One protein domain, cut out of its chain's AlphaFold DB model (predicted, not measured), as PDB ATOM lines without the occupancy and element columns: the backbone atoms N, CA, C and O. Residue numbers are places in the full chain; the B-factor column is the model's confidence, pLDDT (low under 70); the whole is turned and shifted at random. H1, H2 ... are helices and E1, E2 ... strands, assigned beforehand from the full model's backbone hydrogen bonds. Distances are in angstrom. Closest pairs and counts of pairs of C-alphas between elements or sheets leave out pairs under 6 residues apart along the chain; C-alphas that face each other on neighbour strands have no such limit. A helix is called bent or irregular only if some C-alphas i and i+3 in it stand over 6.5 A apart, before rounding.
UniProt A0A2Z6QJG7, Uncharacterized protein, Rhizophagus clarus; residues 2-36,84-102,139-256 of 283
ATOM      1  N   GLY A   2      17.130  32.783 -52.459       82.06
ATOM      2  CA  GLY A   2      18.281  32.240 -51.746       82.06
ATOM      3  C   GLY A   2      19.376  33.270 -51.489       82.06
ATOM      4  O   GLY A   2      19.740  33.518 -50.348       82.06
ATOM      5  N   GLU A   3      19.783  33.972 -52.546       87.56
ATOM      6  CA  GLU A   3      20.750  35.075 -52.479       87.56
ATOM      7  C   GLU A   3      20.387  36.158 -51.461       87.56
ATOM      8  O   GLU A   3      21.219  36.499 -50.636       87.56
ATOM      9  N   LYS A   4      19.133  36.628 -51.425       88.56
ATOM     10  CA  LYS A   4      18.704  37.661 -50.466       88.56
ATOM     11  C   LYS A   4      18.818  37.187 -49.015       88.56
ATOM     12  O   LYS A   4      19.188  37.971 -48.147       88.56
ATOM     13  N   CYS A   5      18.499  35.918 -48.745       89.69
ATOM     14  CA  CYS A   5      18.696  35.330 -47.418       89.69
ATOM     15  C   CYS A   5      20.190  35.250 -47.078       89.69
ATOM     16  O   CYS A   5      20.582  35.622 -45.977       89.69
ATOM     17  N   LEU A   6      21.030  34.834 -48.028       91.31
ATOM     18  CA  LEU A   6      22.480  34.791 -47.830       91.31
ATOM     19  C   LEU A   6      23.085  36.185 -47.616       91.31
ATOM     20  O   LEU A   6      23.952  36.336 -46.760       91.31
ATOM     21  N   ASP A   7      22.614  37.206 -48.331       92.56
ATOM     22  CA  ASP A   7      23.061  38.593 -48.166       92.56
ATOM     23  C   ASP A   7      22.679  39.148 -46.788       92.56
ATOM     24  O   ASP A   7      23.488  39.819 -46.140       92.56
ATOM     25  N   PHE A   8      21.473  38.822 -46.304       91.88
ATOM     26  CA  PHE A   8      21.051  39.149 -44.944       91.88
ATOM     27  C   PHE A   8      21.982  38.510 -43.908       91.88
ATOM     28  O   PHE A   8      22.495  39.213 -43.039       91.88
ATOM     29  N   ILE A   9      22.252  37.207 -44.026       93.25
ATOM     30  CA  ILE A   9      23.141  36.480 -43.110       93.25
ATOM     31  C   ILE A   9      24.575  37.030 -43.172       93.25
ATOM     32  O   ILE A   9      25.221  37.240 -42.147       93.25
ATOM     33  N   LYS A  10      25.070  37.355 -44.371       92.88
ATOM     34  CA  LYS A  10      26.386  37.979 -44.553       92.88
ATOM     35  C   LYS A  10      26.481  39.332 -43.844       92.88
ATOM     36  O   LYS A  10      27.512  39.638 -43.253       92.88
ATOM     37  N   SER A  11      25.406  40.115 -43.885       93.25
ATOM     38  CA  SER A  11      25.328  41.437 -43.251       93.25
ATOM     39  C   SER A  11      25.078  41.373 -41.740       93.25
ATOM     40  O   SER A  11      25.224  42.385 -41.062       93.25
ATOM     41  N   ASN A  12      24.724  40.200 -41.202       91.19
ATOM     42  CA  ASN A  12      24.435  39.984 -39.784       91.19
ATOM     43  C   ASN A  12      25.251  38.791 -39.250       91.19
ATOM     44  O   ASN A  12      24.709  37.693 -39.105       91.19
ATOM     45  N   PRO A  13      26.549  38.985 -38.937       90.50
ATOM     46  CA  PRO A  13      27.464  37.899 -38.569       90.50
ATOM     47  C   PRO A  13      27.011  37.033 -37.391       90.50
ATOM     48  O   PRO A  13      27.325  35.850 -37.352       90.50
ATOM     49  N   VAL A  14      26.223  37.599 -36.475       90.38
ATOM     50  CA  VAL A  14      25.646  36.889 -35.322       90.38
ATOM     51  C   VAL A  14      24.754  35.701 -35.721       90.38
ATOM     52  O   VAL A  14      24.572  34.790 -34.930       90.38
ATOM     53  N   PHE A  15      24.241  35.670 -36.957       91.38
ATOM     54  CA  PHE A  15      23.402  34.582 -37.476       91.38
ATOM     55  C   PHE A  15      24.139  33.624 -38.421       91.38
ATOM     56  O   PHE A  15      23.509  32.771 -39.043       91.38
ATOM     57  N   GLN A  16      25.457  33.766 -38.589       89.56
ATOM     58  CA  GLN A  16      26.223  32.917 -39.513       89.56
ATOM     59  C   GLN A  16      26.501  31.520 -38.964       89.56
ATOM     60  O   GLN A  16      26.766  30.616 -39.754       89.56
ATOM     61  N   GLU A  17      26.444  31.344 -37.642       87.44
ATOM     62  CA  GLU A  17      26.756  30.069 -36.997       87.44
ATOM     63  C   GLU A  17      25.776  28.965 -37.400       87.44
ATOM     64  O   GLU A  17      26.211  27.881 -37.789       87.44
ATOM     65  N   LYS A  18      24.469  29.247 -37.363       88.56
ATOM     66  CA  LYS A  18      23.421  28.325 -37.812       88.56
ATOM     67  C   LYS A  18      22.175  29.062 -38.287       88.56
ATOM     68  O   LYS A  18      21.694  29.994 -37.642       88.56
ATOM     69  N   TYR A  19      21.665  28.642 -39.442       90.88
ATOM     70  CA  TYR A  19      20.422  29.148 -40.023       90.88
ATOM     71  C   TYR A  19      19.875  28.170 -41.071       90.88
ATOM     72  O   TYR A  19      20.580  27.287 -41.566       90.88
ATOM     73  N   ARG A  20      18.594  28.301 -41.412       91.00
ATOM     74  CA  ARG A  20      17.892  27.439 -42.373       91.00
ATOM     75  C   ARG A  20      16.992  28.281 -43.244       91.00
ATOM     76  O   ARG A  20      16.320  29.197 -42.776       91.00
ATOM     77  N   ILE A  21      16.963  27.932 -44.520       90.88
ATOM     78  CA  ILE A  21      16.042  28.518 -45.485       90.88
ATOM     79  C   ILE A  21      14.995  27.455 -45.794       90.88
ATOM     80  O   ILE A  21      15.334  26.392 -46.314       90.88
ATOM     81  N   GLU A  22      13.739  27.747 -45.468       89.19
ATOM     82  CA  GLU A  22      12.594  26.880 -45.727       89.19
ATOM     83  C   GLU A  22      11.572  27.570 -46.643       89.19
ATOM     84  O   GLU A  22      11.269  28.757 -46.506       89.19
ATOM     85  N   LEU A  23      11.036  26.809 -47.593       86.94
ATOM     86  CA  LEU A  23      10.015  27.226 -48.547       86.94
ATOM     87  C   LEU A  23       8.804  26.321 -48.377       86.94
ATOM     88  O   LEU A  23       8.831  25.178 -48.825       86.94
ATOM     89  N   SER A  24       7.754  26.821 -47.732       79.50
ATOM     90  CA  SER A  24       6.513  26.074 -47.520       79.50
ATOM     91  C   SER A  24       5.442  26.467 -48.535       79.50
ATOM     92  O   SER A  24       5.397  27.605 -49.009       79.50
ATOM     93  N   SER A  25       4.576  25.508 -48.864       67.50
ATOM     94  CA  SER A  25       3.412  25.721 -49.727       67.50
ATOM     95  C   SER A  25       2.143  26.136 -48.961       67.50
ATOM     96  O   SER A  25       1.158  26.533 -49.589       67.50
ATOM     97  N   GLU A  26       2.142  26.093 -47.622       57.69
ATOM     98  CA  GLU A  26       0.972  26.469 -46.821       57.69
ATOM     99  C   GLU A  26       0.775  27.994 -46.726       57.69
ATOM    100  O   GLU A  26       1.708  28.772 -46.531       57.69
ATOM    101  N   LYS A  27      -0.489  28.435 -46.832       51.59
ATOM    102  CA  LYS A  27      -0.953  29.830 -46.636       51.59
ATOM    103  C   LYS A  27      -0.438  30.873 -47.642       51.59
ATOM    104  O   LYS A  27      -0.600  32.068 -47.414       51.59
ATOM    105  N   GLY A  28       0.149  30.459 -48.767       49.59
ATOM    106  CA  GLY A  28       0.594  31.381 -49.826       49.59
ATOM    107  C   GLY A  28       1.815  32.242 -49.461       49.59
ATOM    108  O   GLY A  28       2.207  33.107 -50.247       49.59
ATOM    109  N   LEU A  29       2.438  31.995 -48.304       52.19
ATOM    110  CA  LEU A  29       3.680  32.627 -47.864       52.19
ATOM    111  C   LEU A  29       4.841  31.659 -48.093       52.19
ATOM    112  O   LEU A  29       5.043  30.703 -47.359       52.19
ATOM    113  N   TRP A  30       5.622  31.929 -49.132       57.38
ATOM    114  CA  TRP A  30       6.593  30.971 -49.665       57.38
ATOM    115  C   TRP A  30       7.935  30.891 -48.919       57.38
ATOM    116  O   TRP A  30       8.887  30.389 -49.511       57.38
ATOM    117  N   LYS A  31       8.112  31.494 -47.728       66.69
ATOM    118  CA  LYS A  31       9.472  31.794 -47.218       66.69
ATOM    119  C   LYS A  31       9.557  31.890 -45.694       66.69
ATOM    120  O   LYS A  31       9.011  32.829 -45.120       66.69
ATOM    121  N   TYR A  32      10.357  31.019 -45.088       75.75
ATOM    122  CA  TYR A  32      10.815  31.128 -43.705       75.75
ATOM    123  C   TYR A  32      12.348  31.114 -43.673       75.75
ATOM    124  O   TYR A  32      12.995  30.200 -44.184       75.75
ATOM    125  N   LEU A  33      12.940  32.163 -43.099       85.62
ATOM    126  CA  LEU A  33      14.345  32.164 -42.704       85.62
ATOM    127  C   LEU A  33      14.380  31.878 -41.206       85.62
ATOM    128  O   LEU A  33      13.998  32.727 -40.405       85.62
ATOM    129  N   HIS A  34      14.817  30.678 -40.858       87.69
ATOM    130  CA  HIS A  34      15.030  30.269 -39.481       87.69
ATOM    131  C   HIS A  34      16.427  30.726 -39.079       87.69
ATOM    132  O   HIS A  34      17.414  30.350 -39.718       87.69
ATOM    133  N   LEU A  35      16.493  31.576 -38.062       90.81
ATOM    134  CA  LEU A  35      17.738  32.035 -37.460       90.81
ATOM    135  C   LEU A  35      17.988  31.239 -36.184       90.81
ATOM    136  O   LEU A  35      17.035  30.759 -35.574       90.81
ATOM    137  N   ASP A  36      19.246  31.173 -35.755       91.06
ATOM    138  CA  ASP A  36      19.582  30.737 -34.403       91.06
ATOM    139  C   ASP A  36      18.717  31.498 -33.374       91.06
ATOM    140  O   ASP A  36      18.821  32.731 -33.268       91.06
ATOM    141  N   LEU A  84      13.744   0.536 -42.273       55.97
ATOM    142  CA  LEU A  84      14.837   1.481 -42.069       55.97
ATOM    143  C   LEU A  84      15.626   1.615 -43.370       55.97
ATOM    144  O   LEU A  84      16.091   0.623 -43.935       55.97
ATOM    145  N   SER A  85      15.816   2.850 -43.824       53.06
ATOM    146  CA  SER A  85      16.755   3.108 -44.914       53.06
ATOM    147  C   SER A  85      18.173   2.766 -44.447       53.06
ATOM    148  O   SER A  85      18.477   2.832 -43.257       53.06
ATOM    149  N   LYS A  86      19.063   2.373 -45.363       48.53
ATOM    150  CA  LYS A  86      20.488   2.180 -45.040       48.53
ATOM    151  C   LYS A  86      21.206   3.533 -45.004       48.53
ATOM    152  O   LYS A  86      20.870   4.427 -45.777       48.53
ATOM    153  N   SER A  87      22.202   3.685 -44.125       43.81
ATOM    154  CA  SER A  87      23.028   4.898 -44.036       43.81
ATOM    155  C   SER A  87      23.765   5.142 -45.349       43.81
ATOM    156  O   SER A  87      24.486   4.271 -45.835       43.81
ATOM    157  N   TYR A  88      23.577   6.325 -45.936       45.81
ATOM    158  CA  TYR A  88      24.194   6.684 -47.215       45.81
ATOM    159  C   TYR A  88      25.660   7.097 -47.070       45.81
ATOM    160  O   TYR A  88      26.411   7.023 -48.037       45.81
ATOM    161  N   CYS A  89      26.093   7.470 -45.863       44.00
ATOM    162  CA  CYS A  89      27.489   7.764 -45.601       44.00
ATOM    163  C   CYS A  89      27.948   7.163 -44.271       44.00
ATOM    164  O   CYS A  89      27.556   7.608 -43.194       44.00
ATOM    165  N   ASN A  90      28.817   6.154 -44.343       36.09
ATOM    166  CA  ASN A  90      29.517   5.634 -43.162       36.09
ATOM    167  C   ASN A  90      30.603   6.606 -42.657       36.09
ATOM    168  O   ASN A  90      31.059   6.461 -41.526       36.09
ATOM    169  N   HIS A  91      30.983   7.596 -43.477       40.41
ATOM    170  CA  HIS A  91      32.185   8.420 -43.323       40.41
ATOM    171  C   HIS A  91      31.903   9.927 -43.409       40.41
ATOM    172  O   HIS A  91      32.777  10.680 -43.819       40.41
ATOM    173  N   HIS A  92      30.736  10.424 -42.975       47.00
ATOM    174  CA  HIS A  92      30.599  11.880 -42.767       47.00
ATOM    175  C   HIS A  92      31.662  12.427 -41.781       47.00
ATOM    176  O   HIS A  92      31.904  13.621 -41.792       47.00
ATOM    177  N   GLY A  93      32.343  11.544 -41.027       35.28
ATOM    178  CA  GLY A  93      33.597  11.743 -40.273       35.28
ATOM    179  C   GLY A  93      34.862  12.114 -41.061       35.28
ATOM    180  O   GLY A  93      35.803  12.635 -40.477       35.28
ATOM    181  N   GLU A  94      34.931  11.792 -42.353       35.31
ATOM    182  CA  GLU A  94      36.160  11.849 -43.163       35.31
ATOM    183  C   GLU A  94      35.935  12.586 -44.495       35.31
ATOM    184  O   GLU A  94      36.610  12.321 -45.493       35.31
ATOM    185  N   CYS A  95      34.980  13.525 -44.530       42.25
ATOM    186  CA  CYS A  95      34.673  14.374 -45.687       42.25
ATOM    187  C   CYS A  95      35.815  15.385 -45.943       42.25
ATOM    188  O   CYS A  95      35.651  16.589 -45.819       42.25
ATOM    189  N   GLY A  96      37.008  14.878 -46.267       37.22
ATOM    190  CA  GLY A  96      38.174  15.634 -46.725       37.22
ATOM    191  C   GLY A  96      38.643  15.224 -48.124       37.22
ATOM    192  O   GLY A  96      39.368  15.987 -48.755       37.22
ATOM    193  N   ARG A  97      38.237  14.044 -48.633       38.97
ATOM    194  CA  ARG A  97      38.494  13.558 -50.007       38.97
ATOM    195  C   ARG A  97      37.441  12.523 -50.415       38.97
ATOM    196  O   ARG A  97      37.637  11.324 -50.231       38.97
ATOM    197  N   CYS A  98      36.304  12.950 -50.956       37.34
ATOM    198  CA  CYS A  98      35.294  12.005 -51.439       37.34
ATOM    199  C   CYS A  98      35.662  11.472 -52.842       37.34
ATOM    200  O   CYS A  98      35.040  11.832 -53.834       37.34
ATOM    201  N   GLU A  99      36.689  10.619 -52.927       33.47
ATOM    202  CA  GLU A  99      36.945   9.764 -54.107       33.47
ATOM    203  C   GLU A  99      36.155   8.437 -54.038       33.47
ATOM    204  O   GLU A  99      36.052   7.714 -55.024       33.47
ATOM    205  N   TYR A 100      35.526   8.130 -52.898       35.03
ATOM    206  CA  TYR A 100      34.958   6.807 -52.601       35.03
ATOM    207  C   TYR A 100      33.449   6.649 -52.843       35.03
ATOM    208  O   TYR A 100      32.880   5.605 -52.520       35.03
ATOM    209  N   PHE A 101      32.775   7.637 -53.438       35.50
ATOM    210  CA  PHE A 101      31.326   7.547 -53.664       35.50
ATOM    211  C   PHE A 101      30.931   6.535 -54.765       35.50
ATOM    212  O   PHE A 101      29.769   6.147 -54.865       35.50
ATOM    213  N   ILE A 102      31.885   6.069 -55.582       36.00
ATOM    214  CA  ILE A 102      31.594   5.316 -56.817       36.00
ATOM    215  C   ILE A 102      31.592   3.783 -56.628       36.00
ATOM    216  O   ILE A 102      30.902   3.083 -57.369       36.00
ATOM    217  N   LYS A 139      18.128  -0.308 -51.270       44.28
ATOM    218  CA  LYS A 139      18.587   1.084 -51.419       44.28
ATOM    219  C   LYS A 139      17.559   1.887 -52.211       44.28
ATOM    220  O   LYS A 139      17.493   1.758 -53.426       44.28
ATOM    221  N   ALA A 140      16.811   2.776 -51.558       49.41
ATOM    222  CA  ALA A 140      16.084   3.837 -52.263       49.41
ATOM    223  C   ALA A 140      17.063   4.959 -52.647       49.41
ATOM    224  O   ALA A 140      16.955   6.075 -52.158       49.41
ATOM    225  N   VAL A 141      18.073   4.624 -53.453       51.41
ATOM    226  CA  VAL A 141      18.976   5.589 -54.085       51.41
ATOM    227  C   VAL A 141      18.518   5.706 -55.527       51.41
ATOM    228  O   VAL A 141      18.655   4.759 -56.300       51.41
ATOM    229  N   HIS A 142      17.944   6.850 -55.878       57.78
ATOM    230  CA  HIS A 142      17.613   7.157 -57.260       57.78
ATOM    231  C   HIS A 142      18.572   8.236 -57.752       57.78
ATOM    232  O   HIS A 142      18.617   9.331 -57.195       57.78
ATOM    233  N   VAL A 143      19.382   7.897 -58.754       56.81
ATOM    234  CA  VAL A 143      20.284   8.853 -59.401       56.81
ATOM    235  C   VAL A 143      19.617   9.341 -60.669       56.81
ATOM    236  O   VAL A 143      19.275   8.540 -61.539       56.81
ATOM    237  N   ILE A 144      19.432  10.650 -60.744       59.75
ATOM    238  CA  ILE A 144      18.889  11.342 -61.904       59.75
ATOM    239  C   ILE A 144      19.927  12.399 -62.274       59.75
ATOM    240  O   ILE A 144      20.186  13.320 -61.501       59.75
ATOM    241  N   ASP A 145      20.532  12.246 -63.448       67.19
ATOM    242  CA  ASP A 145      21.593  13.123 -63.948       67.19
ATOM    243  C   ASP A 145      22.765  13.259 -62.961       67.19
ATOM    244  O   ASP A 145      23.447  12.274 -62.668       67.19
ATOM    245  N   GLU A 146      23.019  14.468 -62.452       79.31
ATOM    246  CA  GLU A 146      24.078  14.754 -61.482       79.31
ATOM    247  C   GLU A 146      23.594  14.787 -60.022       79.31
ATOM    248  O   GLU A 146      24.363  15.191 -59.146       79.31
ATOM    249  N   TRP A 147      22.367  14.331 -59.745       80.88
ATOM    250  CA  TRP A 147      21.712  14.427 -58.440       80.88
ATOM    251  C   TRP A 147      21.328  13.058 -57.884       80.88
ATOM    252  O   TRP A 147      20.915  12.145 -58.603       80.88
ATOM    253  N   ILE A 148      21.440  12.926 -56.567       77.88
ATOM    254  CA  ILE A 148      21.082  11.729 -55.819       77.88
ATOM    255  C   ILE A 148      19.875  12.054 -54.949       77.88
ATOM    256  O   ILE A 148      19.895  13.027 -54.199       77.88
ATOM    257  N   LEU A 149      18.846  11.213 -55.032       80.06
ATOM    258  CA  LEU A 149      17.652  11.256 -54.197       80.06
ATOM    259  C   LEU A 149      17.624  10.037 -53.272       80.06
ATOM    260  O   LEU A 149      17.705   8.899 -53.745       80.06
ATOM    261  N   ILE A 150      17.461  10.275 -51.970       78.50
ATOM    262  CA  ILE A 150      17.309   9.224 -50.956       78.50
ATOM    263  C   ILE A 150      16.191   9.545 -49.969       78.50
ATOM    264  O   ILE A 150      15.829  10.703 -49.783       78.50
ATOM    265  N   SER A 151      15.676   8.530 -49.282       79.19
ATOM    266  CA  SER A 151      14.816   8.729 -48.112       79.19
ATOM    267  C   SER A 151      15.627   8.824 -46.819       79.19
ATOM    268  O   SER A 151      16.730   8.277 -46.718       79.19
ATOM    269  N   ARG A 152      15.067   9.497 -45.806       74.81
ATOM    270  CA  ARG A 152      15.653   9.567 -44.457       74.81
ATOM    271  C   ARG A 152      15.835   8.192 -43.823       74.81
ATOM    272  O   ARG A 152      15.170   7.237 -44.203       74.81
ATOM    273  N   LEU A 153      16.715   8.076 -42.829       69.56
ATOM    274  CA  LEU A 153      16.823   6.852 -42.024       69.56
ATOM    275  C   LEU A 153      15.590   6.685 -41.141       69.56
ATOM    276  O   LEU A 153      14.984   5.615 -41.092       69.56
ATOM    277  N   GLU A 154      15.191   7.786 -40.519       74.81
ATOM    278  CA  GLU A 154      14.068   7.899 -39.611       74.81
ATOM    279  C   GLU A 154      12.734   7.679 -40.338       74.81
ATOM    280  O   GLU A 154      12.627   7.808 -41.563       74.81
ATOM    281  N   HIS A 155      11.690   7.331 -39.588       79.38
ATOM    282  CA  HIS A 155      10.354   7.047 -40.127       79.38
ATOM    283  C   HIS A 155       9.550   8.317 -40.433       79.38
ATOM    284  O   HIS A 155       8.357   8.375 -40.154       79.38
ATOM    285  N   VAL A 156      10.209   9.331 -40.990       84.88
ATOM    286  CA  VAL A 156       9.624  10.628 -41.338       84.88
ATOM    287  C   VAL A 156       9.447  10.746 -42.848       84.88
ATOM    288  O   VAL A 156      10.260  10.215 -43.612       84.88
ATOM    289  N   ARG A 157       8.402  11.452 -43.284       89.75
ATOM    290  CA  ARG A 157       8.076  11.646 -44.706       89.75
ATOM    291  C   ARG A 157       8.961  12.675 -45.410       89.75
ATOM    292  O   ARG A 157       8.495  13.683 -45.932       89.75
ATOM    293  N   GLU A 158      10.256  12.414 -45.430       88.25
ATOM    294  CA  GLU A 158      11.258  13.339 -45.949       88.25
ATOM    295  C   GLU A 158      12.225  12.630 -46.907       88.25
ATOM    296  O   GLU A 158      12.713  11.522 -46.638       88.25
ATOM    297  N   LEU A 159      12.508  13.293 -48.030       87.31
ATOM    298  CA  LEU A 159      13.572  12.921 -48.961       87.31
ATOM    299  C   LEU A 159      14.734  13.908 -48.865       87.31
ATOM    300  O   LEU A 159      14.534  15.092 -48.600       87.31
ATOM    301  N   LEU A 160      15.937  13.418 -49.141       85.56
ATOM    302  CA  LEU A 160      17.141  14.221 -49.285       85.56
ATOM    303  C   LEU A 160      17.602  14.190 -50.738       85.56
ATOM    304  O   LEU A 160      17.696  13.118 -51.340       85.56
ATOM    305  N   VAL A 161      17.928  15.364 -51.266       86.94
ATOM    306  CA  VAL A 161      18.584  15.547 -52.560       86.94
ATOM    307  C   VAL A 161      19.969  16.118 -52.335       86.94
ATOM    308  O   VAL A 161      20.120  17.104 -51.616       86.94
ATOM    309  N   PHE A 162      20.967  15.544 -52.991       80.94
ATOM    310  CA  PHE A 162      22.329  16.056 -52.948       80.94
ATOM    311  C   PHE A 162      23.071  15.796 -54.264       80.94
ATOM    312  O   PHE A 162      22.724  14.867 -54.998       80.94
ATOM    313  N   PRO A 163      24.061  16.629 -54.616       78.56
ATOM    314  CA  PRO A 163      24.812  16.464 -55.853       78.56
ATOM    315  C   PRO A 163      25.720  15.227 -55.832       78.56
ATOM    316  O   PRO A 163      26.140  14.734 -54.797       78.56
ATOM    317  N   THR A 164      26.071  14.724 -57.006       72.75
ATOM    318  CA  THR A 164      27.104  13.683 -57.169       72.75
ATOM    319  C   THR A 164      28.521  14.245 -57.056       72.75
ATOM    320  O   THR A 164      29.469  13.513 -56.780       72.75
ATOM    321  N   LYS A 165      28.673  15.551 -57.287       76.06
ATOM    322  CA  LYS A 165      29.922  16.303 -57.147       76.06
ATOM    323  C   LYS A 165      29.809  17.254 -55.968       76.06
ATOM    324  O   LYS A 165      28.731  17.765 -55.697       76.06
ATOM    325  N   HIS A 166      30.931  17.561 -55.331       78.88
ATOM    326  CA  HIS A 166      30.962  18.530 -54.242       78.88
ATOM    327  C   HIS A 166      30.351  19.881 -54.671       78.88
ATOM    328  O   HIS A 166      30.902  20.577 -55.524       78.88
ATOM    329  N   LYS A 167      29.202  20.225 -54.077       83.56
ATOM    330  CA  LYS A 167      28.600  21.566 -54.054       83.56
ATOM    331  C   LYS A 167      28.046  21.786 -52.647       83.56
ATOM    332  O   LYS A 167      27.451  20.870 -52.078       83.56
ATOM    333  N   THR A 168      28.228  22.975 -52.090       88.69
ATOM    334  CA  THR A 168      27.720  23.339 -50.756       88.69
ATOM    335  C   THR A 168      26.251  23.764 -50.821       88.69
ATOM    336  O   THR A 168      25.743  24.079 -51.901       88.69
ATOM    337  N   ASN A 169      25.552  23.872 -49.683       90.12
ATOM    338  CA  ASN A 169      24.199  24.443 -49.690       90.12
ATOM    339  C   ASN A 169      24.174  25.889 -50.199       90.12
ATOM    340  O   ASN A 169      23.198  26.295 -50.832       90.12
ATOM    341  N   LYS A 170      25.257  26.654 -49.994       91.38
ATOM    342  CA  LYS A 170      25.412  28.019 -50.523       91.38
ATOM    343  C   LYS A 170      25.522  28.047 -52.047       91.38
ATOM    344  O   LYS A 170      25.057  29.013 -52.652       91.38
ATOM    345  N   ASP A 171      26.093  27.012 -52.656       91.69
ATOM    346  CA  ASP A 171      26.156  26.877 -54.113       91.69
ATOM    347  C   ASP A 171      24.796  26.452 -54.676       91.69
ATOM    348  O   ASP A 171      24.279  27.072 -55.606       91.69
ATOM    349  N   LEU A 172      24.176  25.431 -54.071       91.69
ATOM    350  CA  LEU A 172      22.891  24.888 -54.517       91.69
ATOM    351  C   LEU A 172      21.769  25.926 -54.456       91.69
ATOM    352  O   LEU A 172      21.032  26.106 -55.420       91.69
ATOM    353  N   ILE A 173      21.669  26.676 -53.356       91.81
ATOM    354  CA  ILE A 173      20.598  27.661 -53.155       91.81
ATOM    355  C   ILE A 173      20.647  28.823 -54.170       91.81
ATOM    356  O   ILE A 173      19.639  29.507 -54.360       91.81
ATOM    357  N   LYS A 174      21.796  29.041 -54.828       92.81
ATOM    358  CA  LYS A 174      21.997  30.037 -55.899       92.81
ATOM    359  C   LYS A 174      21.894  29.449 -57.307       92.81
ATOM    360  O   LYS A 174      21.762  30.201 -58.266       92.81
ATOM    361  N   SER A 175      21.987  28.131 -57.450       92.38
ATOM    362  CA  SER A 175      22.043  27.477 -58.754       92.38
ATOM    363  C   SER A 175      20.659  27.428 -59.403       92.38
ATOM    364  O   SER A 175      19.779  26.689 -58.967       92.38
ATOM    365  N   GLU A 176      20.468  28.202 -60.471       91.81
ATOM    366  CA  GLU A 176      19.239  28.156 -61.272       91.81
ATOM    367  C   GLU A 176      19.020  26.766 -61.878       91.81
ATOM    368  O   GLU A 176      17.926  26.223 -61.773       91.81
ATOM    369  N   GLU A 177      20.074  26.157 -62.429       90.44
ATOM    370  CA  GLU A 177      20.042  24.801 -62.989       90.44
ATOM    371  C   GLU A 177      19.539  23.769 -61.970       90.44
ATOM    372  O   GLU A 177      18.647  22.979 -62.280       90.44
ATOM    373  N   PHE A 178      20.046  23.823 -60.733       91.50
ATOM    374  CA  PHE A 178      19.582  22.956 -59.654       91.50
ATOM    375  C   PHE A 178      18.086  23.140 -59.384       91.50
ATOM    376  O   PHE A 178      17.345  22.161 -59.334       91.50
ATOM    377  N   TRP A 179      17.617  24.382 -59.245       91.88
ATOM    378  CA  TRP A 179      16.206  24.648 -58.955       91.88
ATOM    379  C   TRP A 179      15.278  24.315 -60.123       91.88
ATOM    380  O   TRP A 179      14.169  23.836 -59.887       91.88
ATOM    381  N   VAL A 180      15.716  24.515 -61.369       91.06
ATOM    382  CA  VAL A 180      14.976  24.076 -62.559       91.06
ATOM    383  C   VAL A 180      14.805  22.562 -62.528       91.06
ATOM    384  O   VAL A 180      13.675  22.088 -62.644       91.06
ATOM    385  N   TRP A 181      15.883  21.815 -62.284       91.00
ATOM    386  CA  TRP A 181      15.831  20.359 -62.177       91.00
ATOM    387  C   TRP A 181      14.936  19.893 -61.014       91.00
ATOM    388  O   TRP A 181      14.055  19.050 -61.200       91.00
ATOM    389  N   VAL A 182      15.079  20.490 -59.823       91.56
ATOM    390  CA  VAL A 182      14.245  20.164 -58.652       91.56
ATOM    391  C   VAL A 182      12.764  20.391 -58.959       91.56
ATOM    392  O   VAL A 182      11.933  19.521 -58.709       91.56
ATOM    393  N   LEU A 183      12.399  21.555 -59.493       91.38
ATOM    394  CA  LEU A 183      10.992  21.906 -59.689       91.38
ATOM    395  C   LEU A 183      10.367  21.168 -60.879       91.38
ATOM    396  O   LEU A 183       9.200  20.772 -60.815       91.38
ATOM    397  N   HIS A 184      11.121  20.978 -61.960       87.50
ATOM    398  CA  HIS A 184      10.617  20.348 -63.171       87.50
ATOM    399  C   HIS A 184      10.711  18.823 -63.110       87.50
ATOM    400  O   HIS A 184       9.698  18.128 -63.192       87.50
ATOM    401  N   ASP A 185      11.913  18.285 -62.952       86.69
ATOM    402  CA  ASP A 185      12.144  16.854 -63.111       86.69
ATOM    403  C   ASP A 185      11.786  16.091 -61.842       86.69
ATOM    404  O   ASP A 185      11.050  15.102 -61.894       86.69
ATOM    405  N   LEU A 186      12.210  16.590 -60.682       88.19
ATOM    406  CA  LEU A 186      11.909  15.923 -59.424       88.19
ATOM    407  C   LEU A 186      10.463  16.162 -58.969       88.19
ATOM    408  O   LEU A 186       9.728  15.212 -58.712       88.19
ATOM    409  N   VAL A 187      10.022  17.413 -58.860       89.94
ATOM    410  CA  VAL A 187       8.706  17.717 -58.281       89.94
ATOM    411  C   VAL A 187       7.581  17.449 -59.269       89.94
ATOM    412  O   VAL A 187       6.665  16.689 -58.959       89.94
ATOM    413  N   LYS A 188       7.627  18.061 -60.454       87.19
ATOM    414  CA  LYS A 188       6.535  17.943 -61.423       87.19
ATOM    415  C   LYS A 188       6.508  16.567 -62.090       87.19
ATOM    416  O   LYS A 188       5.440  15.963 -62.139       87.19
ATOM    417  N   ASN A 189       7.639  16.064 -62.588       86.19
ATOM    418  CA  ASN A 189       7.645  14.820 -63.364       86.19
ATOM    419  C   ASN A 189       7.687  13.570 -62.469       86.19
ATOM    420  O   ASN A 189       6.880  12.661 -62.660       86.19
ATOM    421  N   PHE A 190       8.593  13.514 -61.487       87.50
ATOM    422  CA  PHE A 190       8.740  12.333 -60.631       87.50
ATOM    423  C   PHE A 190       7.704  12.279 -59.498       87.50
ATOM    424  O   PHE A 190       6.917  11.334 -59.441       87.50
ATOM    425  N   LEU A 191       7.658  13.276 -58.606       88.69
ATOM    426  CA  LEU A 191       6.719  13.288 -57.473       88.69
ATOM    427  C   LEU A 191       5.272  13.537 -57.919       88.69
ATOM    428  O   LEU A 191       4.343  12.986 -57.328       88.69
ATOM    429  N   GLY A 192       5.070  14.307 -58.991       88.06
ATOM    430  CA  GLY A 192       3.752  14.571 -59.565       88.06
ATOM    431  C   GLY A 192       3.021  13.308 -60.023       88.06
ATOM    432  O   GLY A 192       1.799  13.256 -59.920       88.06
ATOM    433  N   ALA A 193       3.742  12.247 -60.403       88.25
ATOM    434  CA  ALA A 193       3.148  10.943 -60.718       88.25
ATOM    435  C   ALA A 193       2.424  10.289 -59.521       88.25
ATOM    436  O   ALA A 193       1.578   9.416 -59.710       88.25
ATOM    437  N   PHE A 194       2.739  10.714 -58.293       88.06
ATOM    438  CA  PHE A 194       2.114  10.236 -57.059       88.06
ATOM    439  C   PHE A 194       1.095  11.235 -56.495       88.06
ATOM    440  O   PHE A 194       0.456  10.961 -55.484       88.06
ATOM    441  N   CYS A 195       0.875  12.380 -57.137       85.69
ATOM    442  CA  CYS A 195      -0.080  13.377 -56.666       85.69
ATOM    443  C   CYS A 195      -1.388  13.278 -57.467       85.69
ATOM    444  O   CYS A 195      -1.377  13.307 -58.692       85.69
ATOM    445  N   SER A 196      -2.537  13.150 -56.792       71.38
ATOM    446  CA  SER A 196      -3.862  13.100 -57.453       71.38
ATOM    447  C   SER A 196      -4.499  14.485 -57.644       71.38
ATOM    448  O   SER A 196      -5.658  14.578 -58.035       71.38
ATOM    449  N   GLY A 197      -3.748  15.550 -57.357       71.19
ATOM    450  CA  GLY A 197      -4.168  16.945 -57.456       71.19
ATOM    451  C   GLY A 197      -3.453  17.801 -56.410       71.19
ATOM    452  O   GLY A 197      -3.437  17.453 -55.234       71.19
ATOM    453  N   GLY A 198      -2.864  18.924 -56.834       82.94
ATOM    454  CA  GLY A 198      -2.132  19.846 -55.959       82.94
ATOM    455  C   GLY A 198      -0.609  19.678 -55.991       82.94
ATOM    456  O   GLY A 198      -0.049  19.034 -56.874       82.94
ATOM    457  N   TYR A 199       0.069  20.334 -55.045       88.50
ATOM    458  CA  TYR A 199       1.530  20.297 -54.911       88.50
ATOM    459  C   TYR A 199       1.957  19.123 -54.012       88.50
ATOM    460  O   TYR A 199       1.351  18.984 -52.946       88.50
ATOM    461  N   PRO A 200       2.963  18.300 -54.382       91.06
ATOM    462  CA  PRO A 200       3.280  17.047 -53.680       91.06
ATOM    463  C   PRO A 200       4.085  17.221 -52.380       91.06
ATOM    464  O   PRO A 200       4.322  16.248 -51.664       91.06
ATOM    465  N   LEU A 201       4.530  18.442 -52.092       91.00
ATOM    466  CA  LEU A 201       5.386  18.763 -50.955       91.00
ATOM    467  C   LEU A 201       4.679  19.706 -49.989       91.00
ATOM    468  O   LEU A 201       3.928  20.585 -50.417       91.00
ATOM    469  N   ASP A 202       4.989  19.556 -48.709       88.81
ATOM    470  CA  ASP A 202       4.675  20.539 -47.676       88.81
ATOM    471  C   ASP A 202       5.708  21.672 -47.706       88.81
ATOM    472  O   ASP A 202       5.334  22.849 -47.753       88.81
ATOM    473  N   SER A 203       7.002  21.326 -47.781       89.62
ATOM    474  CA  SER A 203       8.089  22.302 -47.865       89.62
ATOM    475  C   SER A 203       9.395  21.774 -48.473       89.62
ATOM    476  O   SER A 203       9.619  20.567 -48.608       89.62
ATOM    477  N   PHE A 204      10.263  22.718 -48.843       91.75
ATOM    478  CA  PHE A 204      11.686  22.514 -49.104       91.75
ATOM    479  C   PHE A 204      12.502  23.148 -47.988       91.75
ATOM    480  O   PHE A 204      12.205  24.278 -47.612       91.75
ATOM    481  N   ALA A 205      13.574  22.508 -47.536       91.50
ATOM    482  CA  ALA A 205      14.472  23.086 -46.542       91.50
ATOM    483  C   ALA A 205      15.944  22.865 -46.900       91.50
ATOM    484  O   ALA A 205      16.322  21.817 -47.417       91.50
ATOM    485  N   MET A 206      16.782  23.851 -46.594       91.69
ATOM    486  CA  MET A 206      18.240  23.734 -46.648       91.69
ATOM    487  C   MET A 206      18.831  24.275 -45.352       91.69
ATOM    488  O   MET A 206      18.472  25.372 -44.910       91.69
ATOM    489  N   ASN A 207      19.739  23.504 -44.764       89.62
ATOM    490  CA  ASN A 207      20.399  23.847 -43.508       89.62
ATOM    491  C   ASN A 207      21.737  24.503 -43.823       89.62
ATOM    492  O   ASN A 207      22.346  24.195 -44.841       89.62
ATOM    493  N   PHE A 208      22.205  25.401 -42.971       89.38
ATOM    494  CA  PHE A 208      23.481  26.077 -43.160       89.38
ATOM    495  C   PHE A 208      24.207  26.203 -41.826       89.38
ATOM    496  O   PHE A 208      23.575  26.261 -40.766       89.38
ATOM    497  N   GLY A 209      25.535  26.280 -41.886       86.94
ATOM    498  CA  GLY A 209      26.349  26.361 -40.680       86.94
ATOM    499  C   GLY A 209      26.280  25.056 -39.886       86.94
ATOM    500  O   GLY A 209      26.165  23.970 -40.459       86.94
ATOM    501  N   THR A 210      26.302  25.139 -38.558       83.38
ATOM    502  CA  THR A 210      26.318  23.946 -37.700       83.38
ATOM    503  C   THR A 210      25.039  23.103 -37.813       83.38
ATOM    504  O   THR A 210      25.111  21.894 -37.591       83.38
ATOM    505  N   TRP A 211      23.918  23.659 -38.303       82.19
ATOM    506  CA  TRP A 211      22.694  22.906 -38.644       82.19
ATOM    507  C   TRP A 211      22.860  21.887 -39.782       82.19
ATOM    508  O   TRP A 211      22.040  20.977 -39.909       82.19
ATOM    509  N   GLU A 212      23.905  21.987 -40.608       73.88
ATOM    510  CA  GLU A 212      24.260  20.906 -41.546       73.88
ATOM    511  C   GLU A 212      24.850  19.690 -40.815       73.88
ATOM    512  O   GLU A 212      24.700  18.552 -41.259       73.88
ATOM    513  N   SER A 213      25.494  19.940 -39.673       64.56
ATOM    514  CA  SER A 213      26.297  18.971 -38.929       64.56
ATOM    515  C   SER A 213      25.642  18.439 -37.650       64.56
ATOM    516  O   SER A 213      26.141  17.469 -37.095       64.56
ATOM    517  N   GLU A 214      24.513  18.998 -37.193       62.88
ATOM    518  CA  GLU A 214      23.830  18.564 -35.953       62.88
ATOM    519  C   GLU A 214      23.426  17.079 -35.957       62.88
ATOM    520  O   GLU A 214      23.299  16.462 -34.900       62.88
ATOM    521  N   LEU A 215      23.263  16.486 -37.143       49.81
ATOM    522  CA  LEU A 215      23.011  15.051 -37.326       49.81
ATOM    523  C   LEU A 215      24.220  14.294 -37.900       49.81
ATOM    524  O   LEU A 215      24.166  13.075 -38.082       49.81
ATOM    525  N   ALA A 216      25.308  14.997 -38.212       53.72
ATOM    526  CA  ALA A 216      26.539  14.395 -38.689       53.72
ATOM    527  C   ALA A 216      27.381  13.907 -37.504       53.72
ATOM    528  O   ALA A 216      27.445  14.524 -36.445       53.72
ATOM    529  N   LYS A 217      28.090  12.791 -37.697       50.34
ATOM    530  CA  LYS A 217      29.108  12.345 -36.731       50.34
ATOM    531  C   LYS A 217      30.287  13.321 -36.646       50.34
ATOM    532  O   LYS A 217      30.974  13.340 -35.630       50.34
ATOM    533  N   ASP A 218      30.520  14.095 -37.708       53.34
ATOM    534  CA  ASP A 218      31.533  15.144 -37.750       53.34
ATOM    535  C   ASP A 218      30.900  16.517 -37.559       53.34
ATOM    536  O   ASP A 218      30.193  17.024 -38.430       53.34
ATOM    537  N   LYS A 219      31.223  17.145 -36.433       54.81
ATOM    538  CA  LYS A 219      30.860  18.533 -36.136       54.81
ATOM    539  C   LYS A 219      31.539  19.556 -37.057       54.81
ATOM    540  O   LYS A 219      31.168  20.722 -37.033       54.81
ATOM    541  N   ASN A 220      32.541  19.142 -37.837       53.00
ATOM    542  CA  ASN A 220      33.240  19.992 -38.799       53.00
ATOM    543  C   ASN A 220      32.708  19.836 -40.232       53.00
ATOM    544  O   ASN A 220      33.208  20.514 -41.126       53.00
ATOM    545  N   ALA A 221      31.698  18.989 -40.473       57.09
ATOM    546  CA  ALA A 221      31.084  18.802 -41.792       57.09
ATOM    547  C   ALA A 221      30.131  19.956 -42.175       57.09
ATOM    548  O   ALA A 221      29.032  19.731 -42.683       57.09
ATOM    549  N   VAL A 222      30.556  21.192 -41.922       58.75
ATOM    550  CA  VAL A 222      29.883  22.425 -42.340       58.75
ATOM    551  C   VAL A 222      30.412  22.815 -43.715       58.75
ATOM    552  O   VAL A 222      31.613  22.736 -43.963       58.75
ATOM    553  N   ASP A 223      29.520  23.206 -44.622       67.81
ATOM    554  CA  ASP A 223      29.819  23.504 -46.021       67.81
ATOM    555  C   ASP A 223      30.537  22.330 -46.755       67.81
ATOM    556  O   ASP A 223      31.236  22.561 -47.740       67.81
ATOM    557  N   CYS A 224      30.379  21.057 -46.327       69.75
ATOM    558  CA  CYS A 224      31.014  19.916 -47.028       69.75
ATOM    559  C   CYS A 224      30.172  19.378 -48.188       69.75
ATOM    560  O   CYS A 224      30.691  19.106 -49.265       69.75
ATOM    561  N   HIS A 225      28.874  19.154 -47.994       74.81
ATOM    562  CA  HIS A 225      28.036  18.600 -49.052       74.81
ATOM    563  C   HIS A 225      26.603  19.079 -48.890       74.81
ATOM    564  O   HIS A 225      25.993  18.878 -47.841       74.81
ATOM    565  N   GLY A 226      26.085  19.745 -49.918       80.25
ATOM    566  CA  GLY A 226      24.762  20.331 -49.870       80.25
ATOM    567  C   GLY A 226      23.667  19.268 -49.848       80.25
ATOM    568  O   GLY A 226      23.749  18.273 -50.571       80.25
ATOM    569  N   HIS A 227      22.642  19.504 -49.033       86.38
ATOM    570  CA  HIS A 227      21.446  18.685 -48.918       86.38
ATOM    571  C   HIS A 227      20.200  19.570 -48.987       86.38
ATOM    572  O   HIS A 227      19.986  20.464 -48.166       86.38
ATOM    573  N   LEU A 228      19.339  19.279 -49.956       91.12
ATOM    574  CA  LEU A 228      17.977  19.785 -49.989       91.12
ATOM    575  C   LEU A 228      17.054  18.750 -49.344       91.12
ATOM    576  O   LEU A 228      16.999  17.597 -49.770       91.12
ATOM    577  N   HIS A 229      16.318  19.185 -48.333       91.81
ATOM    578  CA  HIS A 229      15.279  18.425 -47.660       91.81
ATOM    579  C   HIS A 229      13.942  18.665 -48.367       91.81
ATOM    580  O   HIS A 229      13.560  19.814 -48.594       91.81
ATOM    581  N   LEU A 230      13.229  17.594 -48.713       92.19
ATOM    582  CA  LEU A 230      11.894  17.641 -49.304       92.19
ATOM    583  C   LEU A 230      10.905  16.990 -48.339       92.19
ATOM    584  O   LEU A 230      10.901  15.767 -48.186       92.19
ATOM    585  N   CYS A 231      10.057  17.806 -47.718       92.25
ATOM    586  CA  CYS A 231       8.983  17.364 -46.836       92.25
ATOM    587  C   CYS A 231       7.784  16.941 -47.692       92.25
ATOM    588  O   CYS A 231       7.133  17.782 -48.313       92.25
ATOM    589  N   LEU A 232       7.524  15.637 -47.777       91.38
ATOM    590  CA  LEU A 232       6.461  15.077 -48.608       91.38
ATOM    591  C   LEU A 232       5.105  15.182 -47.912       91.38
ATOM    592  O   LEU A 232       5.004  14.986 -46.701       91.38
ATOM    593  N   LYS A 233       4.040  15.340 -48.702       90.88
ATOM    594  CA  LYS A 233       2.681  15.132 -48.197       90.88
ATOM    595  C   LYS A 233       2.409  13.668 -47.890       90.88
ATOM    596  O   LYS A 233       2.920  12.762 -48.554       90.88
ATOM    597  N   LEU A 234       1.546  13.435 -46.903       90.06
ATOM    598  CA  LEU A 234       1.172  12.087 -46.482       90.06
ATOM    599  C   LEU A 234       0.570  11.263 -47.632       90.06
ATOM    600  O   LEU A 234       0.940  10.107 -47.814       90.06
ATOM    601  N   ASP A 235      -0.320  11.840 -48.440       90.12
ATOM    602  CA  ASP A 235      -0.974  11.131 -49.549       90.12
ATOM    603  C   ASP A 235       0.016  10.702 -50.647       90.12
ATOM    604  O   ASP A 235      -0.101   9.605 -51.202       90.12
ATOM    605  N   VAL A 236       1.023  11.538 -50.918       91.19
ATOM    606  CA  VAL A 236       2.132  11.236 -51.829       91.19
ATOM    607  C   VAL A 236       2.937  10.056 -51.298       91.19
ATOM    608  O   VAL A 236       3.147   9.086 -52.027       91.19
ATOM    609  N   VAL A 237       3.324  10.091 -50.019       89.94
ATOM    610  CA  VAL A 237       4.066   9.001 -49.367       89.94
ATOM    611  C   VAL A 237       3.294   7.699 -49.468       89.94
ATOM    612  O   VAL A 237       3.851   6.727 -49.966       89.94
ATOM    613  N   ARG A 238       2.007   7.683 -49.091       89.12
ATOM    614  CA  ARG A 238       1.165   6.474 -49.135       89.12
ATOM    615  C   ARG A 238       1.162   5.822 -50.517       89.12
ATOM    616  O   ARG A 238       1.209   4.602 -50.627       89.12
ATOM    617  N   LYS A 239       1.154   6.618 -51.588       88.56
ATOM    618  CA  LYS A 239       1.238   6.096 -52.961       88.56
ATOM    619  C   LYS A 239       2.644   5.625 -53.324       88.56
ATOM    620  O   LYS A 239       2.788   4.628 -54.027       88.56
ATOM    621  N   MET A 240       3.673   6.316 -52.842       86.81
ATOM    622  CA  MET A 240       5.064   5.906 -53.023       86.81
ATOM    623  C   MET A 240       5.384   4.587 -52.304       86.81
ATOM    624  O   MET A 240       6.166   3.810 -52.849       86.81
ATOM    625  N   GLU A 241       4.767   4.289 -51.150       82.44
ATOM    626  CA  GLU A 241       4.978   3.039 -50.390       82.44
ATOM    627  C   GLU A 241       4.730   1.780 -51.240       82.44
ATOM    628  O   GLU A 241       5.418   0.776 -51.060       82.44
ATOM    629  N   TYR A 242       3.798   1.837 -52.200       79.56
ATOM    630  CA  TYR A 242       3.508   0.719 -53.107       79.56
ATOM    631  C   TYR A 242       4.632   0.432 -54.106       79.56
ATOM    632  O   TYR A 242       4.753  -0.695 -54.583       79.56
ATOM    633  N   LYS A 243       5.431   1.447 -54.454       81.00
ATOM    634  CA  LYS A 243       6.459   1.354 -55.497       81.00
ATOM    635  C   LYS A 243       7.879   1.325 -54.936       81.00
ATOM    636  O   LYS A 243       8.755   0.718 -55.543       81.00
ATOM    637  N   TYR A 244       8.116   1.964 -53.793       79.44
ATOM    638  CA  TYR A 244       9.450   2.139 -53.226       79.44
ATOM    639  C   TYR A 244       9.513   1.634 -51.786       79.44
ATOM    640  O   TYR A 244       9.050   2.292 -50.853       79.44
ATOM    641  N   LEU A 245      10.177   0.492 -51.594       74.44
ATOM    642  CA  LEU A 245      10.354  -0.129 -50.276       74.44
ATOM    643  C   LEU A 245      11.022   0.803 -49.257       74.44
ATOM    644  O   LEU A 245      10.625   0.818 -48.099       74.44
ATOM    645  N   GLY A 246      11.975   1.640 -49.682       73.88
ATOM    646  CA  GLY A 246      12.646   2.596 -48.791       73.88
ATOM    647  C   GLY A 246      11.778   3.771 -48.318       73.88
ATOM    648  O   GLY A 246      12.270   4.609 -47.566       73.88
ATOM    649  N   ILE A 247      10.521   3.866 -48.756       80.31
ATOM    650  CA  ILE A 247       9.523   4.836 -48.266       80.31
ATOM    651  C   ILE A 247       8.503   4.168 -47.337       80.31
ATOM    652  O   ILE A 247       7.772   4.843 -46.616       80.31
ATOM    653  N   ARG A 248       8.479   2.834 -47.301       79.94
ATOM    654  CA  ARG A 248       7.496   2.058 -46.553       79.94
ATOM    655  C   ARG A 248       7.573   2.347 -45.053       79.94
ATOM    656  O   ARG A 248       8.621   2.209 -44.422       79.94
ATOM    657  N   GLY A 249       6.442   2.760 -44.500       78.56
ATOM    658  CA  GLY A 249       6.248   3.174 -43.120       78.56
ATOM    659  C   GLY A 249       6.785   4.568 -42.785       78.56
ATOM    660  O   GLY A 249       6.770   4.946 -41.620       78.56
ATOM    661  N   LYS A 250       7.254   5.369 -43.749       84.19
ATOM    662  CA  LYS A 250       7.769   6.729 -43.491       84.19
ATOM    663  C   LYS A 250       6.661   7.777 -43.477       84.19
ATOM    664  O   LYS A 250       6.674   8.705 -44.274       84.19
ATOM    665  N   VAL A 251       5.678   7.598 -42.600       86.88
ATOM    666  CA  VAL A 251       4.424   8.375 -42.598       86.88
ATOM    667  C   VAL A 251       4.391   9.496 -41.562       86.88
ATOM    668  O   VAL A 251       3.561  10.399 -41.674       86.88
ATOM    669  N   ASN A 252       5.303   9.467 -40.585       86.94
ATOM    670  CA  ASN A 252       5.346  10.478 -39.533       86.94
ATOM    671  C   ASN A 252       5.721  11.845 -40.101       86.94
ATOM    672  O   ASN A 252       6.438  11.934 -41.102       86.94
ATOM    673  N   ASP A 253       5.256  12.893 -39.422       86.31
ATOM    674  CA  ASP A 253       5.576  14.280 -39.745       86.31
ATOM    675  C   ASP A 253       7.105  14.490 -39.831       86.31
ATOM    676  O   ASP A 253       7.851  13.903 -39.035       86.31
ATOM    677  N   PRO A 254       7.598  15.297 -40.791       84.69
ATOM    678  CA  PRO A 254       8.987  15.743 -40.799       84.69
ATOM    679  C   PRO A 254       9.335  16.523 -39.527       84.69
ATOM    680  O   PRO A 254       8.467  16.959 -38.771       84.69
ATOM    681  N   TYR A 255      10.628  16.734 -39.286       80.44
ATOM    682  CA  TYR A 255      11.056  17.553 -38.154       80.44
ATOM    683  C   TYR A 255      10.536  18.992 -38.281       80.44
ATOM    684  O   TYR A 255      10.796  19.675 -39.270       80.44
ATOM    685  N   HIS A 256       9.850  19.472 -37.243       80.56
ATOM    686  CA  HIS A 256       9.381  20.853 -37.151       80.56
ATOM    687  C   HIS A 256      10.430  21.718 -36.461       80.56
ATOM    688  O   HIS A 256      10.449  21.848 -35.236       80.56
TER     689      HIS A 256
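This is residues 2 to 36, 84 to 102 and 139 to 256 of the 283 residues of an uncharacterized protein of Rhizophagus clarus (UniProt A0A2Z6QJG7). One twisted sheet of seven strands runs through the domain, with the long helix H3 slanting over one of its faces and the shorter H1 over the same face near the sheet's E2 and E1 end. H2 and H4 only graze the sheet; H4 makes a corner with the far end of H3, and long stretches with no named element lie round this body. The printed part has 172 residues, with four named helices and seven named strands in the order H1 E1 E2 E3 E4 E5 H2 H3 E6 E7 H4; under half of the residues are in named elements, and the class is mixed, helices and strands. The sheet's order is E2, E1, E6, E7, E5, E4, E3, antiparallel throughout. The whole is compact and rounded, with a radius of gyration of the C-alphas of 15.9 A and spans of 45 by 41 by 29 A.

The printed part begins with H1, residues 2 to 11, followed by the hairpin of E1, residues 18 to 24, and E2, residues 32 to 35. H1 is on the sheet at a height of 10.4 A, over E2 and E1, and runs along the strands, only just, at 28 degrees to E1 on the local plane; the closest C-alphas of H1 and E2 are those of Cys 5 and Leu 33, 7.2 A apart. E2, an edge strand, is antiparallel to E1, with N 20 and O 34 at 2.9 A, within hydrogen-bond range. E3, residues 141 to 144, E4, residues 147 to 151, and E5, residues 158 to 163, form a meander, each strand the antiparallel neighbour of the one before. N 142 and O 149 are 3.0 A apart between E3 and E4, and N 148 and O 162 are 2.8 A apart between E4 and E5. H2, residues 169 to 172, only grazes the sheet. H3, residues 176 to 194, is on the sheet at a height of 7.4 A, on the same face as H1; the sheet and these two helices make two layers. H3 lies only just over E5 and E4, with 3 of its C-alphas falling on each, slantwise to the strands at 50 degrees to E4 on the local plane. E6, residues 201 to 209, is antiparallel to E1, with N 21 and O 206 at 3.0 A, and forms a hairpin with E7, residues 228 to 232, with N 202 and O 231 at 2.8 A. E7 is also the antiparallel neighbour of E5, with N 161 and O 228 at 2.8 A. E5, H2 with H3, and E6 form a split strand-helix-strand unit, two strands running the same way with E7 between them, and its crossover is right-handed. H4, residues 234 to 241, touches residues 191 to 194 of H3 alone, about perpendicular at 78 degrees; the closest C-alphas are those of Phe 194 and Val 236, 5.3 A apart. H1 and H3 are apart. In H1 and H4 every O i to N i+4 pair is within hydrogen-bond range, in H3 8 of 15 are, and H2 is too short for such a pair.

H1 begins at C-alpha 2, (18.281, 32.240, -51.746), and measures 14.4 A from first to last C-alpha. E1 measures 19.6 A, E5 17.1 A and E6, the longest strand by residues, 24.6 A. H3 runs 25.1 A from C-alpha 176, (19.239, 28.156, -61.272), with a kink of 29 degrees near residue 188; it is neither bent nor irregular, but only just, with C-alphas 188 and 191 6.1 A apart. H4 ends at C-alpha 241, (4.978, 3.039, -50.390).

The two C-alphas farthest apart are those of Ser 11 and Tyr 242, at 47.2 A. Residues 37 to 83 are not printed, with 30.6 A from C-alpha 36 to C-alpha 84, and residues 103 to 138 are not printed, with 14.7 A from C-alpha 102 to C-alpha 139. The link from E6 to E7, 18 residues, is long. The mean pLDDT of the printed part is 76.8, and 46 residues are under 70: residues 25 to 31, 84 to 102, 139 to 145, 153 and 213 to 224.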